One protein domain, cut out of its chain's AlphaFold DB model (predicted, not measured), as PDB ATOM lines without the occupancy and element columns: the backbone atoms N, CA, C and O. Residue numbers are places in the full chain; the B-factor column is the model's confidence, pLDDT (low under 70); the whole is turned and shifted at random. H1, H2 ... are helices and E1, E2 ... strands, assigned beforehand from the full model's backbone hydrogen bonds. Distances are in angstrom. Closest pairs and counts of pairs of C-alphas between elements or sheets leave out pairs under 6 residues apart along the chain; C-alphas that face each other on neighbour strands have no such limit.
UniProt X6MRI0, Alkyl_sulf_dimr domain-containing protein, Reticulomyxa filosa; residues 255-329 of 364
ATOM      1  N   PRO A 255      40.947 -44.086   4.672       78.19
ATOM      2  CA  PRO A 255      39.717 -43.309   4.521       78.19
ATOM      3  C   PRO A 255      38.824 -43.757   3.359       78.19
ATOM      4  O   PRO A 255      37.615 -43.571   3.431       78.19
ATOM      5  N   LYS A 256      39.383 -44.383   2.311       78.12
ATOM      6  CA  LYS A 256      38.603 -44.871   1.159       78.12
ATOM      7  C   LYS A 256      37.703 -46.056   1.508       78.12
ATOM      8  O   LYS A 256      36.729 -46.300   0.804       78.12
ATOM      9  N   PHE A 257      38.026 -46.780   2.577       80.81
ATOM     10  CA  PHE A 257      37.290 -47.962   3.028       80.81
ATOM     11  C   PHE A 257      36.354 -47.669   4.206       80.81
ATOM     12  O   PHE A 257      35.631 -48.561   4.649       80.81
ATOM     13  N   LEU A 258      36.355 -46.439   4.726       81.00
ATOM     14  CA  LEU A 258      35.498 -46.060   5.844       81.00
ATOM     15  C   LEU A 258      34.096 -45.687   5.338       81.00
ATOM     16  O   LEU A 258      33.974 -44.978   4.335       81.00
ATOM     17  N   PRO A 259      33.021 -46.122   6.022       84.12
ATOM     18  CA  PRO A 259      31.670 -45.681   5.696       84.12
ATOM     19  C   PRO A 259      31.546 -44.155   5.770       84.12
ATOM     20  O   PRO A 259      32.057 -43.534   6.704       84.12
ATOM     21  N   VAL A 260      30.798 -43.545   4.847       81.69
ATOM     22  CA  VAL A 260      30.569 -42.085   4.852       81.69
ATOM     23  C   VAL A 260      29.935 -41.620   6.165       81.69
ATOM     24  O   VAL A 260      30.310 -40.574   6.688       81.69
ATOM     25  N   ALA A 261      29.048 -42.427   6.756       82.12
ATOM     26  CA  ALA A 261      28.485 -42.166   8.080       82.12
ATOM     27  C   ALA A 261      29.573 -41.975   9.150       82.12
ATOM     28  O   ALA A 261      29.503 -41.032   9.932       82.12
ATOM     29  N   TRP A 262      30.597 -42.835   9.152       84.12
ATOM     30  CA  TRP A 262      31.723 -42.742  10.081       84.12
ATOM     31  C   TRP A 262      32.529 -41.469   9.827       84.12
ATOM     32  O   TRP A 262      32.878 -40.766  10.771       84.12
ATOM     33  N   PHE A 263      32.787 -41.128   8.560       83.94
ATOM     34  CA  PHE A 263      33.480 -39.886   8.209       83.94
ATOM     35  C   PHE A 263      32.732 -38.651   8.729       83.94
ATOM     36  O   PHE A 263      33.331 -37.820   9.409       83.94
ATOM     37  N   LEU A 264      31.426 -38.558   8.455       85.75
ATOM     38  CA  LEU A 264      30.594 -37.443   8.907       85.75
ATOM     39  C   LEU A 264      30.566 -37.359  10.435       85.75
ATOM     40  O   LEU A 264      30.682 -36.268  10.985       85.75
ATOM     41  N   ASP A 265      30.479 -38.495  11.125       85.44
ATOM     42  CA  ASP A 265      30.497 -38.533  12.585       85.44
ATOM     43  C   ASP A 265      31.840 -38.065  13.172       85.44
ATOM     44  O   ASP A 265      31.875 -37.331  14.158       85.44
ATOM     45  N   ASN A 266      32.958 -38.384  12.514       87.81
ATOM     46  CA  ASN A 266      34.284 -37.945  12.954       87.81
ATOM     47  C   ASN A 266      34.516 -36.442  12.809       87.81
ATOM     48  O   ASN A 266      35.364 -35.897  13.522       87.81
ATOM     49  N   LEU A 267      33.752 -35.743  11.963       85.94
ATOM     50  CA  LEU A 267      33.817 -34.280  11.870       85.94
ATOM     51  C   LEU A 267      33.514 -33.606  13.213       85.94
ATOM     52  O   LEU A 267      34.032 -32.521  13.473       85.94
ATOM     53  N   ARG A 268      32.761 -34.265  14.106       88.56
ATOM     54  CA  ARG A 268      32.488 -33.752  15.457       88.56
ATOM     55  C   ARG A 268      33.768 -33.507  16.254       88.56
ATOM     56  O   ARG A 268      33.830 -32.560  17.025       88.56
ATOM     57  N   THR A 269      34.804 -34.315  16.026       88.31
ATOM     58  CA  THR A 269      36.119 -34.181  16.686       88.31
ATOM     59  C   THR A 269      36.995 -33.082  16.083       88.31
ATOM     60  O   THR A 269      38.050 -32.765  16.626       88.31
ATOM     61  N   LYS A 270      36.594 -32.533  14.930       85.12
ATOM     62  CA  LYS A 270      37.358 -31.544  14.161       85.12
ATOM     63  C   LYS A 270      36.801 -30.132  14.273       85.12
ATOM     64  O   LYS A 270      37.442 -29.207  13.779       85.12
ATOM     65  N   ILE A 271      35.645 -29.950  14.913       84.19
ATOM     66  CA  ILE A 271      35.171 -28.611  15.256       84.19
ATOM     67  C   ILE A 271      36.197 -27.949  16.168       84.19
ATOM     68  O   ILE A 271      36.652 -28.558  17.131       84.19
ATOM     69  N   ASN A 272      36.542 -26.701  15.847       83.75
ATOM     70  CA  ASN A 272      37.299 -25.830  16.731       83.75
ATOM     71  C   ASN A 272      36.313 -25.017  17.586       83.75
ATOM     72  O   ASN A 272      35.757 -24.043  17.071       83.75
ATOM     73  N   PRO A 273      36.112 -25.360  18.872       83.50
ATOM     74  CA  PRO A 273      35.146 -24.669  19.720       83.50
ATOM     75  C   PRO A 273      35.437 -23.173  19.852       83.50
ATOM     76  O   PRO A 273      34.512 -22.374  19.890       83.50
ATOM     77  N   ALA A 274      36.718 -22.785  19.860       83.00
ATOM     78  CA  ALA A 274      37.138 -21.394  20.027       83.00
ATOM     79  C   ALA A 274      36.815 -20.504  18.814       83.00
ATOM     80  O   ALA A 274      36.851 -19.283  18.922       83.00
ATOM     81  N   SER A 275      36.531 -21.102  17.654       80.19
ATOM     82  CA  SER A 275      36.117 -20.373  16.450       80.19
ATOM     83  C   SER A 275      34.597 -20.294  16.290       80.19
ATOM     84  O   SER A 275      34.130 -19.667  15.340       80.19
ATOM     85  N   CYS A 276      33.825 -20.929  17.173       75.81
ATOM     86  CA  CYS A 276      32.370 -20.909  17.137       75.81
ATOM     87  C   CYS A 276      31.843 -19.841  18.101       75.81
ATOM     88  O   CYS A 276      32.048 -19.941  19.307       75.81
ATOM     89  N   ASP A 277      31.137 -18.847  17.565       77.31
ATOM     90  CA  ASP A 277      30.316 -17.938  18.370       77.31
ATOM     91  C   ASP A 277      29.218 -18.740  19.104       77.31
ATOM     92  O   ASP A 277      28.684 -19.714  18.563       77.31
ATOM     93  N   GLU A 278      28.865 -18.348  20.329       72.19
ATOM     94  CA  GLU A 278      27.832 -19.002  21.146       72.19
ATOM     95  C   GLU A 278      26.451 -18.975  20.475       72.19
ATOM     96  O   GLU A 278      25.627 -19.870  20.676       72.19
ATOM     97  N   HIS A 279      26.227 -17.992  19.604       78.69
ATOM     98  CA  HIS A 279      25.017 -17.862  18.800       78.69
ATOM     99  C   HIS A 279      25.125 -18.491  17.406       78.69
ATOM    100  O   HIS A 279      24.144 -18.489  16.656       78.69
ATOM    101  N   PHE A 280      26.279 -19.064  17.044       77.00
ATOM    102  CA  PHE A 280      26.449 -19.698  15.745       77.00
ATOM    103  C   PHE A 280      25.523 -20.911  15.619       77.00
ATOM    104  O   PHE A 280      25.628 -21.894  16.354       77.00
ATOM    105  N   ASN A 281      24.609 -20.852  14.654       80.12
ATOM    106  CA  ASN A 281      23.722 -21.956  14.325       80.12
ATOM    107  C   ASN A 281      23.721 -22.156  12.816       80.12
ATOM    108  O   ASN A 281      23.323 -21.275  12.055       80.12
ATOM    109  N   CYS A 282      24.173 -23.325  12.384       79.62
ATOM    110  CA  CYS A 282      24.206 -23.693  10.983       79.62
ATOM    111  C   CYS A 282      23.604 -25.080  10.816       79.62
ATOM    112  O   CYS A 282      23.910 -26.007  11.562       79.62
ATOM    113  N   THR A 283      22.733 -25.222   9.823       79.94
ATOM    114  CA  THR A 283      22.152 -26.509   9.449       79.94
ATOM    115  C   THR A 283      22.483 -26.790   7.996       79.94
ATOM    116  O   THR A 283      22.209 -25.972   7.118       79.94
ATOM    117  N   VAL A 284      23.064 -27.960   7.762       80.56
ATOM    118  CA  VAL A 284      23.472 -28.465   6.458       80.56
ATOM    119  C   VAL A 284      22.828 -29.828   6.270       80.56
ATOM    120  O   VAL A 284      22.912 -30.694   7.137       80.56
ATOM    121  N   VAL A 285      22.184 -30.037   5.128       78.69
ATOM    122  CA  VAL A 285      21.697 -31.363   4.741       78.69
ATOM    123  C   VAL A 285      22.629 -31.907   3.675       78.69
ATOM    124  O   VAL A 285      22.810 -31.274   2.640       78.69
ATOM    125  N   VAL A 286      23.211 -33.073   3.938       78.31
ATOM    126  CA  VAL A 286      24.120 -33.780   3.040       78.31
ATOM    127  C   VAL A 286      23.396 -34.985   2.460       78.31
ATOM    128  O   VAL A 286      23.077 -35.935   3.175       78.31
ATOM    129  N   LYS A 287      23.146 -34.971   1.152       73.88
ATOM    130  CA  LYS A 287      22.657 -36.153   0.435       73.88
ATOM    131  C   LYS A 287      23.833 -36.870  -0.207       73.88
ATOM    132  O   LYS A 287      24.500 -36.298  -1.067       73.88
ATOM    133  N   ILE A 288      24.046 -38.122   0.186       74.56
ATOM    134  CA  ILE A 288      25.016 -38.998  -0.466       74.56
ATOM    135  C   ILE A 288      24.325 -39.632  -1.670       74.56
ATOM    136  O   ILE A 288      23.282 -40.260  -1.530       74.56
ATOM    137  N   THR A 289      24.825 -39.367  -2.871       69.88
ATOM    138  CA  THR A 289      24.111 -39.699  -4.123       69.88
ATOM    139  C   THR A 289      24.119 -41.189  -4.464       69.88
ATOM    140  O   THR A 289      23.210 -41.667  -5.140       69.88
ATOM    141  N   ASP A 290      25.115 -41.915  -3.972       70.88
ATOM    142  CA  ASP A 290      25.338 -43.351  -4.130       70.88
ATOM    143  C   ASP A 290      25.010 -44.171  -2.871       70.88
ATOM    144  O   ASP A 290      25.145 -45.392  -2.873       70.88
ATOM    145  N   ASP A 291      24.507 -43.515  -1.826       67.38
ATOM    146  CA  ASP A 291      23.919 -44.146  -0.649       67.38
ATOM    147  C   ASP A 291      22.421 -43.790  -0.585       67.38
ATOM    148  O   ASP A 291      21.927 -42.822  -1.164       67.38
ATOM    149  N   THR A 292      21.645 -44.603   0.116       69.50
ATOM    150  CA  THR A 292      20.224 -44.339   0.361       69.50
ATOM    151  C   THR A 292      19.994 -43.323   1.482       69.50
ATOM    152  O   THR A 292      18.881 -42.797   1.603       69.50
ATOM    153  N   ASN A 293      21.035 -43.042   2.272       73.44
ATOM    154  CA  ASN A 293      20.990 -42.178   3.440       73.44
ATOM    155  C   ASN A 293      21.190 -40.698   3.090       73.44
ATOM    156  O   ASN A 293      22.010 -40.313   2.256       73.44
ATOM    157  N   ILE A 294      20.456 -39.850   3.802       80.06
ATOM    158  CA  ILE A 294      20.643 -38.399   3.824       80.06
ATOM    159  C   ILE A 294      21.027 -38.044   5.252       80.06
ATOM    160  O   ILE A 294      20.506 -38.645   6.185       80.06
ATOM    161  N   TYR A 295      21.925 -37.091   5.443       83.56
ATOM    162  CA  TYR A 295      22.421 -36.707   6.757       83.56
ATOM    163  C   TYR A 295      22.088 -35.245   7.032       83.56
ATOM    164  O   TYR A 295      22.264 -34.383   6.179       83.56
ATOM    165  N   LEU A 296      21.607 -34.962   8.235       84.25
ATOM    166  CA  LEU A 296      21.494 -33.623   8.788       84.25
ATOM    167  C   LEU A 296      22.727 -33.370   9.648       84.25
ATOM    168  O   LEU A 296      22.954 -34.080  10.627       84.25
ATOM    169  N   LEU A 297      23.503 -32.363   9.280       87.31
ATOM    170  CA  LEU A 297      24.599 -31.831  10.068       87.31
ATOM    171  C   LEU A 297      24.119 -30.517  10.667       87.31
ATOM    172  O   LEU A 297      23.758 -29.593   9.939       87.31
ATOM    173  N   GLN A 298      24.098 -30.430  11.989       86.25
ATOM    174  CA  GLN A 298      23.684 -29.222  12.678       86.25
ATOM    175  C   GLN A 298      24.766 -28.778  13.650       86.25
ATOM    176  O   GLN A 298      25.077 -29.489  14.599       86.25
ATOM    177  N   VAL A 299      25.319 -27.593  13.413       85.62
ATOM    178  CA  VAL A 299      26.227 -26.926  14.341       85.62
ATOM    179  C   VAL A 299      25.405 -25.975  15.200       85.62
ATOM    180  O   VAL A 299      24.730 -25.101  14.658       85.62
ATOM    181  N   ARG A 300      25.438 -26.155  16.522       84.88
ATOM    182  CA  ARG A 300      24.844 -25.240  17.509       84.88
ATOM    183  C   ARG A 300      25.926 -24.853  18.511       84.88
ATOM    184  O   ARG A 300      26.388 -25.707  19.268       84.88
ATOM    185  N   GLY A 301      26.350 -23.593  18.484       83.56
ATOM    186  CA  GLY A 301      27.541 -23.146  19.200       83.56
ATOM    187  C   GLY A 301      28.755 -24.012  18.816       83.56
ATOM    188  O   GLY A 301      28.982 -24.229  17.623       83.56
ATOM    189  N   PRO A 302      29.507 -24.571  19.785       86.75
ATOM    190  CA  PRO A 302      30.687 -25.397  19.516       86.75
ATOM    191  C   PRO A 302      30.381 -26.884  19.257       86.75
ATOM    192  O   PRO A 302      31.298 -27.705  19.259       86.75
ATOM    193  N   VAL A 303      29.112 -27.274  19.082       89.25
ATOM    194  CA  VAL A 303      28.710 -28.686  18.971       89.25
ATOM    195  C   VAL A 303      28.185 -28.995  17.577       89.25
ATOM    196  O   VAL A 303      27.235 -28.364  17.118       89.25
ATOM    197  N   LEU A 304      28.759 -30.017  16.931       88.81
ATOM    198  CA  LEU A 304      28.200 -30.641  15.730       88.81
ATOM    199  C   LEU A 304      27.377 -31.872  16.101       88.81
ATOM    200  O   LEU A 304      27.891 -32.840  16.661       88.81
ATOM    201  N   GLU A 305      26.116 -31.867  15.696       89.75
ATOM    202  CA  GLU A 305      25.265 -33.047  15.658       89.75
ATOM    203  C   GLU A 305      25.177 -33.588  14.230       89.75
ATOM    204  O   GLU A 305      24.954 -32.837  13.282       89.75
ATOM    205  N   VAL A 306      25.298 -34.909  14.081       89.12
ATOM    206  CA  VAL A 306      25.118 -35.613  12.805       89.12
ATOM    207  C   VAL A 306      23.991 -36.624  12.971       89.12
ATOM    208  O   VAL A 306      24.047 -37.483  13.853       89.12
ATOM    209  N   LYS A 307      22.940 -36.518  12.153       86.00
ATOM    210  CA  LYS A 307      21.766 -37.403  12.218       86.00
ATOM    211  C   LYS A 307      21.416 -37.947  10.835       86.00
ATOM    212  O   LYS A 307      21.248 -37.147   9.917       86.00
ATOM    213  N   PRO A 308      21.243 -39.267  10.659       84.19
ATOM    214  CA  PRO A 308      20.643 -39.786   9.439       84.19
ATOM    215  C   PRO A 308      19.161 -39.378   9.375       84.19
ATOM    216  O   PRO A 308      18.417 -39.497  10.349       84.19
ATOM    217  N   LEU A 309      18.725 -38.896   8.218       76.00
ATOM    218  CA  LEU A 309      17.345 -38.564   7.892       76.00
ATOM    219  C   LEU A 309      16.721 -39.710   7.098       76.00
ATOM    220  O   LEU A 309      17.279 -40.184   6.107       76.00
ATOM    221  N   LYS A 310      15.517 -40.129   7.497       66.12
ATOM    222  CA  LYS A 310      14.720 -41.067   6.699       66.12
ATOM    223  C   LYS A 310      14.181 -40.340   5.465       66.12
ATOM    224  O   LYS A 310      13.739 -39.197   5.565       66.12
ATOM    225  N   LYS A 311      14.132 -41.016   4.309       57.88
ATOM    226  CA  LYS A 311      13.563 -40.447   3.066       57.88
ATOM    227  C   LYS A 311      12.148 -39.880   3.249       57.88
ATOM    228  O   LYS A 311      11.839 -38.845   2.670       57.88
ATOM    229  N   SER A 312      11.309 -40.505   4.083       55.09
ATOM    230  CA  SER A 312       9.949 -40.019   4.376       55.09
ATOM    231  C   SER A 312       9.926 -38.642   5.053       55.09
ATOM    232  O   SER A 312       8.956 -37.906   4.901       55.09
ATOM    233  N   THR A 313      11.002 -38.262   5.750       53.47
ATOM    234  CA  THR A 313      11.138 -36.972   6.437       53.47
ATOM    235  C   THR A 313      11.404 -35.823   5.457       53.47
ATOM    236  O   THR A 313      11.043 -34.689   5.748       53.47
ATOM    237  N   LEU A 314      11.963 -36.095   4.269       53.09
ATOM    238  CA  LEU A 314      12.215 -35.059   3.255       53.09
ATOM    239  C   LEU A 314      10.960 -34.627   2.488       53.09
ATOM    240  O   LEU A 314      10.886 -33.482   2.048       53.09
ATOM    241  N   CYS A 315       9.967 -35.511   2.346       44.97
ATOM    242  CA  CYS A 315       8.723 -35.214   1.623       44.97
ATOM    243  C   CYS A 315       7.758 -34.302   2.406       44.97
ATOM    244  O   CYS A 315       6.791 -33.795   1.839       44.97
ATOM    245  N   ALA A 316       8.008 -34.054   3.694       42.53
ATOM    246  CA  ALA A 316       7.191 -33.172   4.519       42.53
ATOM    247  C   ALA A 316       7.626 -31.700   4.362       42.53
ATOM    248  O   ALA A 316       8.362 -31.193   5.197       42.53
ATOM    249  N   LYS A 317       7.195 -31.034   3.275       38.97
ATOM    250  CA  LYS A 317       7.117 -29.566   3.011       38.97
ATOM    251  C   LYS A 317       8.274 -28.606   3.412       38.97
ATOM    252  O   LYS A 317       8.160 -27.421   3.124       38.97
ATOM    253  N   GLY A 318       9.382 -29.048   4.008       44.50
ATOM    254  CA  GLY A 318      10.384 -28.165   4.627       44.50
ATOM    255  C   GLY A 318      11.786 -28.197   4.015       44.50
ATOM    256  O   GLY A 318      12.541 -27.250   4.204       44.50
ATOM    257  N   VAL A 319      12.153 -29.242   3.263       44.00
ATOM    258  CA  VAL A 319      13.525 -29.373   2.726       44.00
ATOM    259  C   VAL A 319      13.730 -28.595   1.420       44.00
ATOM    260  O   VAL A 319      14.838 -28.149   1.150       44.00
ATOM    261  N   ALA A 320      12.661 -28.325   0.662       39.41
ATOM    262  CA  ALA A 320      12.721 -27.519  -0.564       39.41
ATOM    263  C   ALA A 320      13.113 -26.041  -0.328       39.41
ATOM    264  O   ALA A 320      13.508 -25.368  -1.270       39.41
ATOM    265  N   ASN A 321      13.050 -25.551   0.920       40.59
ATOM    266  CA  ASN A 321      13.422 -24.180   1.303       40.59
ATOM    267  C   ASN A 321      14.770 -24.083   2.049       40.59
ATOM    268  O   ASN A 321      15.133 -23.005   2.523       40.59
ATOM    269  N   LEU A 322      15.525 -25.181   2.181       44.56
ATOM    270  CA  LEU A 322      16.847 -25.146   2.812       44.56
ATOM    271  C   LEU A 322      17.876 -24.575   1.827       44.56
ATOM    272  O   LEU A 322      18.365 -25.279   0.951       44.56
ATOM    273  N   LYS A 323      18.246 -23.300   2.015       39.25
ATOM    274  CA  LYS A 323      19.265 -22.580   1.221       39.25
ATOM    275  C   LYS A 323      20.672 -23.220   1.229       39.25
ATOM    276  O   LYS A 323      21.510 -22.807   0.441       39.25
ATOM    277  N   ASN A 324      20.921 -24.225   2.077       44.59
ATOM    278  CA  ASN A 324      22.231 -24.855   2.305       44.59
ATOM    279  C   ASN A 324      22.185 -26.387   2.109       44.59
ATOM    280  O   ASN A 324      22.618 -27.151   2.981       44.59
ATOM    281  N   LEU A 325      21.596 -26.860   1.008       44.66
ATOM    282  CA  LEU A 325      21.629 -28.281   0.653       44.66
ATOM    283  C   LEU A 325      22.965 -28.605  -0.037       44.66
ATOM    284  O   LEU A 325      23.277 -28.025  -1.073       44.66
ATOM    285  N   LEU A 326      23.751 -29.526   0.527       48.16
ATOM    286  CA  LEU A 326      25.010 -29.986  -0.061       48.16
ATOM    287  C   LEU A 326      24.846 -31.403  -0.622       48.16
ATOM    288  O   LEU A 326      24.292 -32.293   0.029       48.16
ATOM    289  N   TYR A 327      25.364 -31.627  -1.825       45.22
ATOM    290  CA  TYR A 327      25.415 -32.947  -2.444       45.22
ATOM    291  C   TYR A 327      26.829 -33.508  -2.300       45.22
ATOM    292  O   TYR A 327      27.808 -32.833  -2.598       45.22
ATOM    293  N   ALA A 328      26.954 -34.750  -1.838       43.03
ATOM    294  CA  ALA A 328      28.238 -35.438  -1.775       43.03
ATOM    295  C   ALA A 328      28.123 -36.829  -2.414       43.03
ATOM    296  O   ALA A 328      27.041 -37.410  -2.514       43.03
ATOM    297  N   ARG A 329      29.238 -37.362  -2.913       36.72
ATOM    298  CA  ARG A 329      29.306 -38.669  -3.580       36.72
ATOM    299  C   ARG A 329      30.495 -39.449  -3.038       36.72
ATOM    300  O   ARG A 329      31.571 -38.868  -2.873       36.72
TER     301      ARG A 329
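This is residues 255 to 329 of the 364 residues of the protein "Alkyl_sulf_dimr domain-containing protein" of Reticulomyxa filosa (UniProt X6MRI0). A strongly twisted sheet of four strands has one helix, H1, packed over one of its faces and running along the strands. A hairpin-rich core of E1, E2 and E3 makes most of the sheet; beyond its end lies the short helix H2, from which the chain passes round to add E4 beside E1. The printed part has 75 residues, with two named helices and four named strands in the order H1, E1, E2, E3, H2, E4. The sheet runs E3, E2, E1, E4 and is mixed, and the class is mixed, helices and strands. The whole is only just compact, close to loose, with a radius of gyration of the C-alphas of 13.2 A, and flat, spanning 35 by 35 by 15 A.

H1, residues 260 to 270, is on the sheet at a height over the sheet of 8.6 A. It lies over E2, residues 294 to 300, and on the local plane their lines stand at 7 degrees. Its closest C-alphas to E3, residues 303 to 309, are those of Arg 268 and Leu 304, 5.3 A apart. E1, residues 281 to 288, and E2 form a hairpin, antiparallel at 164 degrees, with N 284 and O 297 within hydrogen-bond range at 2.8 A. E2 and E3 form the next hairpin, antiparallel at 158 degrees, with N 305 and O 298 at 2.8 A. E1, E2 and E3 are a meander, each strand the antiparallel neighbour of the one before. H2, residues 311 to 314, is not on the sheet. E4, residues 325 to 328, is parallel to E1 at 41 degrees, with N 326 and O 285 at 2.9 A. E3, H2 and E4 form a split strand-helix-strand unit, two strands of one sheet that are not neighbours, with a helix between them along the chain and E2 and E1 between them in the sheet; its crossover is right-handed. In H1, 4 of 7 O i to N i+4 pairs are within hydrogen-bond range; H2 is too short for such a pair.

H1 begins at C-alpha 260 (30.569, -42.085, 4.852) and is 15.6 A long. E1 is 22.6 A, E2 19.4 A and E3 18.7 A long; C-alpha 281 is at (23.722, -21.956, 14.325). H2 measures 5.6 A, and E4 10.0 A, ending at C-alpha 328 (28.238, -35.438, -1.775).

The C-alphas farthest apart, of Ala 274 and Cys 315, are 36.6 A from each other. The printed part has no cut, and no link is long. The mean pLDDT of the printed part is 72.1; residues 289, 291 to 292 and 310 to 329 are under 70.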